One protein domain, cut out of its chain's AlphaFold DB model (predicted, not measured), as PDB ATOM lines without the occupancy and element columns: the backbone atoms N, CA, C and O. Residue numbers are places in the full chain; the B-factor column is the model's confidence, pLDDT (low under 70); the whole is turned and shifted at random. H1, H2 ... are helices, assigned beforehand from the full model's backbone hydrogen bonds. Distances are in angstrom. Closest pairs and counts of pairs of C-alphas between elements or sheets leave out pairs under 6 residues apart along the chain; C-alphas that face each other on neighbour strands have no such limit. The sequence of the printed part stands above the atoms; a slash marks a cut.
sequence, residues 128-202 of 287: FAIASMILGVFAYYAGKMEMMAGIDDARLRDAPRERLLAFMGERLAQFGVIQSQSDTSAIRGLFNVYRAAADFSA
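What this domain is: This is residues 128 to 202 of the 287 residues of the protein "Putative non-ribosomal peptide synthase" of Burkholderia mallei (strain NCTC 10247) (UniProt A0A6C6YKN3). Two helices of similar length, H1 and H4, lie side by side and run the same way, and the long H5 crosses both of them on one side. On the opposite side of this pair the chain returns from the end of H1 to the start of H4 through two short helical turns, H2 and H3. The printed part has 75 residues with five named helices, in the order H1, H2, H3, H4, H5, and no named strand; the class is all helix. It is compact, with a radius of gyration of the C-alphas of 11.7 A and spans of 32 by 26 by 22 A.

Where its parts are: H1 is residues 128 to 141, 20.2 A from first to last C-alpha, and begins with C-alpha 128 at (249.678, 233.270, 207.790). H2 is residues 145 to 148, and H3 is residues 154 to 157. H4 is residues 161 to 174, 19.8 A long, with C-alpha 161 at (247.850, 239.527, 212.040). H5, the longest helix, is residues 184 to 202, 26.5 A long, and ends with C-alpha 202 at (262.639, 227.084, 214.483).

How they stand to each other: H1 is the hub and touches H2, H4 and H5. H1 and H4 touch at a shallow tilt of 15 degrees, the same way; their closest C-alphas, of Ala 131 and Leu 164, are 6.5 A apart. H1 touches H2, with the closest C-alphas, of Ala 139 and Met 145, 4.8 A apart. Residues 130 to 134 of H1 touch residues 191 to 198 of H5; the lines of the two helices are about perpendicular, but only just, at 70.4 degrees, and the closest C-alphas, of Ile 130 and Arg 195, are 6.4 A apart. Residues 165 to 169 of H4 touch residues 184 to 191 of H5; the two helices stand at a steep tilt of 60 degrees, opposite ways, and the closest C-alphas, of Leu 165 and Arg 188, are 6.7 A apart. H3 is close to H1 but not clearly touching, with the C-alphas of Phe 128 and Arg 157 closest at 5.8 A. H3 and H5 are apart, and so are H2 and H5. Each O i to N i+4 pair in H1, H4 and H5 is within hydrogen-bond range; H2 and H3 are too short for such a pair, and each has its one O i to N i+3 pair within range.

The domain as a whole: The two C-alphas farthest apart, of Gln 179 and Ala 202, are 33.3 A apart. The printed part has no cut and no long link. Mean pLDDT of the printed part is 80.6; residues 179 to 186, 189, 193 and 196 are under 70.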
ATOM      1  N   PHE A 128     250.586 233.981 208.687       90.56
ATOM      2  CA  PHE A 128     249.678 233.270 207.790       90.56
ATOM      3  C   PHE A 128     249.783 231.754 207.968       90.56
ATOM      4  O   PHE A 128     248.772 231.092 208.189       90.56
ATOM      5  N   ALA A 129     250.991 231.191 207.932       86.00
ATOM      6  CA  ALA A 129     251.208 229.760 208.098       86.00
ATOM      7  C   ALA A 129     250.711 229.263 209.464       86.00
ATOM      8  O   ALA A 129     250.094 228.200 209.550       86.00
ATOM      9  N   ILE A 130     250.898 230.064 210.519       84.56
ATOM     10  CA  ILE A 130     250.363 229.770 211.856       84.56
ATOM     11  C   ILE A 130     248.828 229.776 211.844       84.56
ATOM     12  O   ILE A 130     248.213 228.849 212.374       84.56
ATOM     13  N   ALA A 131     248.196 230.779 211.225       88.88
ATOM     14  CA  ALA A 131     246.739 230.848 211.112       88.88
ATOM     15  C   ALA A 131     246.170 229.637 210.356       88.88
ATOM     16  O   ALA A 131     245.238 228.989 210.839       88.88
ATOM     17  N   SER A 132     246.772 229.296 209.214       87.44
ATOM     18  CA  SER A 132     246.399 228.148 208.386       87.44
ATOM     19  C   SER A 132     246.561 226.825 209.135       87.44
ATOM     20  O   SER A 132     245.680 225.973 209.064       87.44
ATOM     21  N   MET A 133     247.642 226.666 209.909       80.06
ATOM     22  CA  MET A 133     247.861 225.482 210.745       80.06
ATOM     23  C   MET A 133     246.774 225.337 211.814       80.06
ATOM     24  O   MET A 133     246.200 224.260 211.958       80.06
ATOM     25  N   ILE A 134     246.470 226.408 212.553       80.56
ATOM     26  CA  ILE A 134     245.438 226.371 213.598       80.56
ATOM     27  C   ILE A 134     244.081 226.024 212.985       80.56
ATOM     28  O   ILE A 134     243.370 225.166 213.509       80.56
ATOM     29  N   LEU A 135     243.726 226.664 211.869       84.25
ATOM     30  CA  LEU A 135     242.460 226.405 211.196       84.25
ATOM     31  C   LEU A 135     242.380 224.961 210.689       84.25
ATOM     32  O   LEU A 135     241.358 224.316 210.892       84.25
ATOM     33  N   GLY A 136     243.470 224.428 210.126       80.06
ATOM     34  CA  GLY A 136     243.553 223.043 209.658       80.06
ATOM     35  C   GLY A 136     243.376 222.023 210.780       80.06
ATOM     36  O   GLY A 136     242.657 221.040 210.607       80.06
ATOM     37  N   VAL A 137     243.950 222.290 211.957       76.75
ATOM     38  CA  VAL A 137     243.733 221.479 213.165       76.75
ATOM     39  C   VAL A 137     242.244 221.439 213.521       76.75
ATOM     40  O   VAL A 137     241.672 220.357 213.643       76.75
ATOM     41  N   PHE A 138     241.581 222.593 213.648       79.38
ATOM     42  CA  PHE A 138     240.151 222.617 213.982       79.38
ATOM     43  C   PHE A 138     239.275 221.999 212.900       79.38
ATOM     44  O   PHE A 138     238.346 221.262 213.227       79.38
ATOM     45  N   ALA A 139     239.566 222.280 211.631       81.50
ATOM     46  CA  ALA A 139     238.856 221.721 210.492       81.50
ATOM     47  C   ALA A 139     238.886 220.187 210.534       81.50
ATOM     48  O   ALA A 139     237.843 219.547 210.404       81.50
ATOM     49  N   TYR A 140     240.057 219.610 210.818       76.69
ATOM     50  CA  TYR A 140     240.229 218.170 210.936       76.69
ATOM     51  C   TYR A 140     239.443 217.583 212.114       76.69
ATOM     52  O   TYR A 140     238.616 216.694 211.924       76.69
ATOM     53  N   TYR A 141     239.643 218.105 213.331       72.50
ATOM     54  CA  TYR A 141     238.985 217.565 214.531       72.50
ATOM     55  C   TYR A 141     237.469 217.758 214.532       72.50
ATOM     56  O   TYR A 141     236.752 216.962 215.137       72.50
ATOM     57  N   ALA A 142     236.974 218.802 213.868       73.56
ATOM     58  CA  ALA A 142     235.547 219.036 213.716       73.56
ATOM     59  C   ALA A 142     234.923 218.235 212.559       73.56
ATOM     60  O   ALA A 142     233.703 218.283 212.407       73.56
ATOM     61  N   GLY A 143     235.729 217.542 211.740       79.25
ATOM     62  CA  GLY A 143     235.266 216.868 210.523       79.25
ATOM     63  C   GLY A 143     234.694 217.838 209.484       79.25
ATOM     64  O   GLY A 143     233.745 217.496 208.787       79.25
ATOM     65  N   LYS A 144     235.218 219.069 209.431       85.00
ATOM     66  CA  LYS A 144     234.698 220.204 208.648       85.00
ATOM     67  C   LYS A 144     235.820 220.836 207.829       85.00
ATOM     68  O   LYS A 144     236.238 221.965 208.093       85.00
ATOM     69  N   MET A 145     236.345 220.095 206.854       86.06
ATOM     70  CA  MET A 145     237.453 220.562 206.007       86.06
ATOM     71  C   MET A 145     237.087 221.785 205.156       86.06
ATOM     72  O   MET A 145     237.966 222.563 204.792       86.06
ATOM     73  N   GLU A 146     235.798 222.047 204.934       89.50
ATOM     74  CA  GLU A 146     235.280 223.256 204.286       89.50
ATOM     75  C   GLU A 146     235.643 224.539 205.049       89.50
ATOM     76  O   GLU A 146     235.633 225.627 204.473       89.50
ATOM     77  N   MET A 147     236.015 224.429 206.329       86.88
ATOM     78  CA  MET A 147     236.545 225.543 207.116       86.88
ATOM     79  C   MET A 147     237.830 226.123 206.514       86.88
ATOM     80  O   MET A 147     238.066 227.324 206.637       86.88
ATOM     81  N   MET A 148     238.617 225.302 205.813       88.00
ATOM     82  CA  MET A 148     239.832 225.729 205.117       88.00
ATOM     83  C   MET A 148     239.547 226.467 203.805       88.00
ATOM     84  O   MET A 148     240.462 227.036 203.213       88.00
ATOM     85  N   ALA A 149     238.298 226.506 203.330       87.88
ATOM     86  CA  ALA A 149     237.977 227.156 202.066       87.88
ATOM     87  C   ALA A 149     238.411 228.633 202.065       87.88
ATOM     88  O   ALA A 149     238.095 229.407 202.973       87.88
ATOM     89  N   GLY A 150     239.127 229.043 201.018       84.94
ATOM     90  CA  GLY A 150     239.584 230.422 200.842       84.94
ATOM     91  C   GLY A 150     240.725 230.858 201.766       84.94
ATOM     92  O   GLY A 150     241.054 232.040 201.750       84.94
ATOM     93  N   ILE A 151     241.339 229.955 202.545       85.12
ATOM     94  CA  ILE A 151     242.566 230.282 203.290       85.12
ATOM     95  C   ILE A 151     243.715 230.652 202.340       85.12
ATOM     96  O   ILE A 151     244.492 231.543 202.649       85.12
ATOM     97  N   ASP A 152     243.770 230.047 201.150       83.62
ATOM     98  CA  ASP A 152     244.808 230.294 200.136       83.62
ATOM     99  C   ASP A 152     244.601 231.595 199.338       83.62
ATOM    100  O   ASP A 152     245.289 231.843 198.346       83.62
ATOM    101  N   ASP A 153     243.644 232.438 199.736       86.31
ATOM    102  CA  ASP A 153     243.442 233.745 199.120       86.31
ATOM    103  C   ASP A 153     244.716 234.592 199.254       86.31
ATOM    104  O   ASP A 153     245.209 234.840 200.357       86.31
ATOM    105  N   ALA A 154     245.236 235.082 198.124       84.38
ATOM    106  CA  ALA A 154     246.445 235.901 198.085       84.38
ATOM    107  C   ALA A 154     246.361 237.130 199.009       84.38
ATOM    108  O   ALA A 154     247.371 237.573 199.548       84.38
ATOM    109  N   ARG A 155     245.152 237.651 199.263       86.69
ATOM    110  CA  ARG A 155     244.921 238.776 200.179       86.69
ATOM    111  C   ARG A 155     245.167 238.418 201.641       86.69
ATOM    112  O   ARG A 155     245.394 239.327 202.431       86.69
ATOM    113  N   LEU A 156     245.072 237.140 202.018       89.00
ATOM    114  CA  LEU A 156     245.383 236.659 203.367       89.00
ATOM    115  C   LEU A 156     246.874 236.389 203.547       89.00
ATOM    116  O   LEU A 156     247.375 236.575 204.652       89.00
ATOM    117  N   ARG A 157     247.584 236.002 202.479       88.44
ATOM    118  CA  ARG A 157     249.011 235.653 202.539       88.44
ATOM    119  C   ARG A 157     249.861 236.754 203.181       88.44
ATOM    120  O   ARG A 157     250.649 236.459 204.073       88.44
ATOM    121  N   ASP A 158     249.629 237.999 202.770       87.88
ATOM    122  CA  ASP A 158     250.363 239.181 203.245       87.88
ATOM    123  C   ASP A 158     249.539 240.037 204.225       87.88
ATOM    124  O   ASP A 158     249.865 241.194 204.507       87.88
ATOM    125  N   ALA A 159     248.429 239.498 204.735       92.12
ATOM    126  CA  ALA A 159     247.546 240.241 205.619       92.12
ATOM    127  C   ALA A 159     248.195 240.498 206.988       92.12
ATOM    128  O   ALA A 159     248.888 239.635 207.533       92.12
ATOM    129  N   PRO A 160     247.902 241.647 207.628       93.81
ATOM    130  CA  PRO A 160     248.316 241.862 209.005       93.81
ATOM    131  C   PRO A 160     247.650 240.834 209.927       93.81
ATOM    132  O   PRO A 160     246.502 240.435 209.708       93.81
ATOM    133  N   ARG A 161     248.331 240.481 211.023       92.06
ATOM    134  CA  ARG A 161     247.850 239.527 212.040       92.06
ATOM    135  C   ARG A 161     246.388 239.718 212.426       92.06
ATOM    136  O   ARG A 161     245.650 238.749 212.533       92.06
ATOM    137  N   GLU A 162     245.959 240.957 212.638       91.44
ATOM    138  CA  GLU A 162     244.582 241.260 213.045       91.44
ATOM    139  C   GLU A 162     243.549 240.793 212.014       91.44
ATOM    140  O   GLU A 162     242.488 240.290 212.382       91.44
ATOM    141  N   ARG A 163     243.876 240.881 210.720       92.62
ATOM    142  CA  ARG A 163     243.005 240.388 209.653       92.62
ATOM    143  C   ARG A 163     242.963 238.860 209.622       92.62
ATOM    144  O   ARG A 163     241.888 238.308 209.405       92.62
ATOM    145  N   LEU A 164     244.088 238.193 209.888       93.00
ATOM    146  CA  LEU A 164     244.151 236.732 210.017       93.00
ATOM    147  C   LEU A 164     243.332 236.237 211.215       93.00
ATOM    148  O   LEU A 164     242.527 235.323 211.071       93.00
ATOM    149  N   LEU A 165     243.472 236.881 212.379       91.06
ATOM    150  CA  LEU A 165     242.688 236.558 213.575       91.06
ATOM    151  C   LEU A 165     241.185 236.763 213.341       91.06
ATOM    152  O   LEU A 165     240.388 235.929 213.769       91.06
ATOM    153  N   ALA A 166     240.801 237.841 212.648       90.50
ATOM    154  CA  ALA A 166     239.412 238.086 212.267       90.50
ATOM    155  C   ALA A 166     238.883 236.981 211.340       90.50
ATOM    156  O   ALA A 166     237.838 236.405 211.628       90.50
ATOM    157  N   PHE A 167     239.638 236.617 210.298       91.50
ATOM    158  CA  PHE A 167     239.272 235.524 209.393       91.50
ATOM    159  C   PHE A 167     239.116 234.188 210.134       91.50
ATOM    160  O   PHE A 167     238.118 233.493 209.956       91.50
ATOM    161  N   MET A 168     240.061 233.841 211.014       88.88
ATOM    162  CA  MET A 168     239.955 232.642 211.849       88.88
ATOM    163  C   MET A 168     238.697 232.678 212.721       88.88
ATOM    164  O   MET A 168     237.991 231.680 212.810       88.88
ATOM    165  N   GLY A 169     238.393 233.819 213.346       87.75
ATOM    166  CA  GLY A 169     237.193 233.982 214.166       87.75
ATOM    167  C   GLY A 169     235.899 233.829 213.376       87.75
ATOM    168  O   GLY A 169     235.006 233.110 213.819       87.75
ATOM    169  N   GLU A 170     235.821 234.435 212.190       89.88
ATOM    170  CA  GLU A 170     234.699 234.284 211.258       89.88
ATOM    171  C   GLU A 170     234.493 232.806 210.892       89.88
ATOM    172  O   GLU A 170     233.381 232.292 211.010       89.88
ATOM    173  N   ARG A 171     235.564 232.090 210.525       90.00
ATOM    174  CA  ARG A 171     235.503 230.665 210.167       90.00
ATOM    175  C   ARG A 171     235.106 229.781 211.344       90.00
ATOM    176  O   ARG A 171     234.172 228.991 211.230       90.00
ATOM    177  N   LEU A 172     235.764 229.929 212.489       83.69
ATOM    178  CA  LEU A 172     235.459 229.132 213.678       83.69
ATOM    179  C   LEU A 172     234.011 229.352 214.144       83.69
ATOM    180  O   LEU A 172     233.350 228.390 214.538       83.69
ATOM    181  N   ALA A 173     233.492 230.583 214.061       85.44
ATOM    182  CA  ALA A 173     232.103 230.888 214.397       85.44
ATOM    183  C   ALA A 173     231.122 230.321 213.358       85.44
ATOM    184  O   ALA A 173     230.143 229.676 213.728       85.44
ATOM    185  N   GLN A 174     231.406 230.493 212.062       89.06
ATOM    186  CA  GLN A 174     230.578 229.981 210.962       89.06
ATOM    187  C   GLN A 174     230.357 228.467 211.064       89.06
ATOM    188  O   GLN A 174     229.253 227.979 210.831       89.06
ATOM    189  N   PHE A 175     231.401 227.722 211.430       84.75
ATOM    190  CA  PHE A 175     231.344 226.268 211.571       84.75
ATOM    191  C   PHE A 175     230.965 225.807 212.989       84.75
ATOM    192  O   PHE A 175     230.959 224.601 213.256       84.75
ATOM    193  N   GLY A 176     230.606 226.734 213.884       80.06
ATOM    194  CA  GLY A 176     230.089 226.449 215.224       80.06
ATOM    195  C   GLY A 176     231.118 225.890 216.208       80.06
ATOM    196  O   GLY A 176     230.720 225.224 217.160       80.06
ATOM    197  N   VAL A 177     232.414 226.123 215.970       73.06
ATOM    198  CA  VAL A 177     233.511 225.748 216.882       73.06
ATOM    199  C   VAL A 177     233.579 226.698 218.080       73.06
ATOM    200  O   VAL A 177     233.881 226.270 219.189       73.06
ATOM    201  N   ILE A 178     233.275 227.982 217.863       70.25
ATOM    202  CA  ILE A 178     233.171 229.002 218.915       70.25
ATOM    203  C   ILE A 178     231.790 229.664 218.890       70.25
ATOM    204  O   ILE A 178     231.134 229.714 217.850       70.25
ATOM    205  N   GLN A 179     231.354 230.191 220.037       62.38
ATOM    206  CA  GLN A 179     230.000 230.735 220.213       62.38
ATOM    207  C   GLN A 179     229.814 232.124 219.586       62.38
ATOM    208  O   GLN A 179     228.697 232.493 219.225       62.38
ATOM    209  N   SER A 180     230.885 232.915 219.476       63.84
ATOM    210  CA  SER A 180     230.849 234.231 218.838       63.84
ATOM    211  C   SER A 180     232.215 234.623 218.287       63.84
ATOM    212  O   SER A 180     233.244 234.401 218.919       63.84
ATOM    213  N   GLN A 181     232.213 235.337 217.161       61.28
ATOM    214  CA  GLN A 181     233.386 236.026 216.610       61.28
ATOM    215  C   GLN A 181     234.036 237.032 217.588       61.28
ATOM    216  O   GLN A 181     235.193 237.417 217.421       61.28
ATOM    217  N   SER A 182     233.306 237.457 218.628       57.72
ATOM    218  CA  SER A 182     233.803 238.357 219.675       57.72
ATOM    219  C   SER A 182     234.690 237.678 220.729       57.72
ATOM    220  O   SER A 182     235.245 238.380 221.573       57.72
ATOM    221  N   ASP A 183     234.912 236.358 220.661       64.19
ATOM    222  CA  ASP A 183     235.930 235.641 221.458       64.19
ATOM    223  C   ASP A 183     237.363 235.885 220.935       64.19
ATOM    224  O   ASP A 183     238.228 235.006 220.883       64.19
ATOM    225  N   THR A 184     237.651 237.128 220.551       66.31
ATOM    226  CA  THR A 184     238.910 237.549 219.928       66.31
ATOM    227  C   THR A 184     240.106 237.342 220.858       66.31
ATOM    228  O   THR A 184     241.220 237.099 220.397       66.31
ATOM    229  N   SER A 185     239.893 237.410 222.177       68.50
ATOM    230  CA  SER A 185     240.928 237.161 223.186       68.50
ATOM    231  C   SER A 185     241.351 235.690 223.239       68.50
ATOM    232  O   SER A 185     242.545 235.415 223.353       68.50
ATOM    233  N   ALA A 186     240.410 234.753 223.090       68.38
ATOM    234  CA  ALA A 186     240.692 233.320 223.063       68.38
ATOM    235  C   ALA A 186     241.436 232.924 221.779       68.38
ATOM    236  O   ALA A 186     242.470 232.261 221.853       68.38
ATOM    237  N   ILE A 187     240.981 233.412 220.618       73.94
ATOM    238  CA  ILE A 187     241.642 233.172 219.322       73.94
ATOM    239  C   ILE A 187     243.061 233.748 219.335       73.94
ATOM    240  O   ILE A 187     244.016 233.073 218.955       73.94
ATOM    241  N   ARG A 188     243.228 234.979 219.834       79.25
ATOM    242  CA  ARG A 188     244.544 235.612 219.988       79.25
ATOM    243  C   ARG A 188     245.443 234.830 220.942       79.25
ATOM    244  O   ARG A 188     246.631 234.677 220.664       79.25
ATOM    245  N   GLY A 189     244.897 234.339 222.055       68.44
ATOM    246  CA  GLY A 189     245.615 233.493 223.005       68.44
ATOM    247  C   GLY A 189     246.139 232.220 222.344       68.44
ATOM    248  O   GLY A 189     247.334 231.948 222.409       68.44
ATOM    249  N   LEU A 190     245.269 231.501 221.633       70.31
ATOM    250  CA  LEU A 190     245.633 230.298 220.890       70.31
ATOM    251  C   LEU A 190     246.699 230.576 219.825       70.31
ATOM    252  O   LEU A 190     247.708 229.879 219.754       70.31
ATOM    253  N   PHE A 191     246.515 231.639 219.043       78.69
ATOM    254  CA  PHE A 191     247.481 232.058 218.035       78.69
ATOM    255  C   PHE A 191     248.857 232.347 218.645       78.69
ATOM    256  O   PHE A 191     249.882 231.929 218.114       78.69
ATOM    257  N   ASN A 192     248.897 233.027 219.793       73.00
ATOM    258  CA  ASN A 192     250.147 233.305 220.496       73.00
ATOM    259  C   ASN A 192     250.843 232.025 220.983       73.00
ATOM    260  O   ASN A 192     252.070 231.969 220.942       73.00
ATOM    261  N   VAL A 193     250.086 231.008 221.410       67.50
ATOM    262  CA  VAL A 193     250.635 229.702 221.813       67.50
ATOM    263  C   VAL A 193     251.283 229.000 220.622       67.50
ATOM    264  O   VAL A 193     252.449 228.619 220.705       67.50
ATOM    265  N   TYR A 194     250.579 228.892 219.493       73.38
ATOM    266  CA  TYR A 194     251.121 228.255 218.287       73.38
ATOM    267  C   TYR A 194     252.299 229.032 217.695       73.38
ATOM    268  O   TYR A 194     253.270 228.422 217.256       73.38
ATOM    269  N   ARG A 195     252.271 230.370 217.742       78.12
ATOM    270  CA  ARG A 195     253.418 231.191 217.339       78.12
ATOM    271  C   ARG A 195     254.637 230.919 218.212       78.12
ATOM    272  O   ARG A 195     255.709 230.660 217.683       78.12
ATOM    273  N   ALA A 196     254.469 230.902 219.535       69.31
ATOM    274  CA  ALA A 196     255.561 230.577 220.448       69.31
ATOM    275  C   ALA A 196     256.103 229.154 220.216       69.31
ATOM    276  O   ALA A 196     257.310 228.940 220.283       69.31
ATOM    277  N   ALA A 197     255.229 228.193 219.904       72.75
ATOM    278  CA  ALA A 197     255.600 226.826 219.542       72.75
ATOM    279  C   ALA A 197     256.386 226.755 218.215       72.75
ATOM    280  O   ALA A 197     257.372 226.021 218.118       72.75
ATOM    281  N   ALA A 198     255.996 227.542 217.209       75.00
ATOM    282  CA  ALA A 198     256.706 227.645 215.935       75.00
ATOM    283  C   ALA A 198     258.079 228.315 216.100       75.00
ATOM    284  O   ALA A 198     259.081 227.769 215.638       75.00
ATOM    285  N   ASP A 199     258.145 229.435 216.827       74.81
ATOM    286  CA  ASP A 199     259.394 230.130 217.170       74.81
ATOM    287  C   ASP A 199     260.350 229.207 217.928       74.81
ATOM    288  O   ASP A 199     261.556 229.178 217.672       74.81
ATOM    289  N   PHE A 200     259.795 228.429 218.858       74.62
ATOM    290  CA  PHE A 200     260.513 227.398 219.580       74.62
ATOM    291  C   PHE A 200     261.088 226.355 218.613       74.62
ATOM    292  O   PHE A 200     262.294 226.110 218.628       74.62
ATOM    293  N   SER A 201     260.255 225.773 217.743       75.19
ATOM    294  CA  SER A 201     260.695 224.719 216.828       75.19
ATOM    295  C   SER A 201     261.734 225.213 215.819       75.19
ATOM    296  O   SER A 201     262.599 224.433 215.439       75.19
ATOM    297  N   ALA A 202     261.673 226.481 215.403       76.69
ATOM    298  CA  ALA A 202     262.639 227.084 214.483       76.69
ATOM    299  C   ALA A 202     264.014 227.331 215.130       76.69
ATOM    300  O   ALA A 202     265.032 227.358 214.443       76.69
TER     301      ALA A 202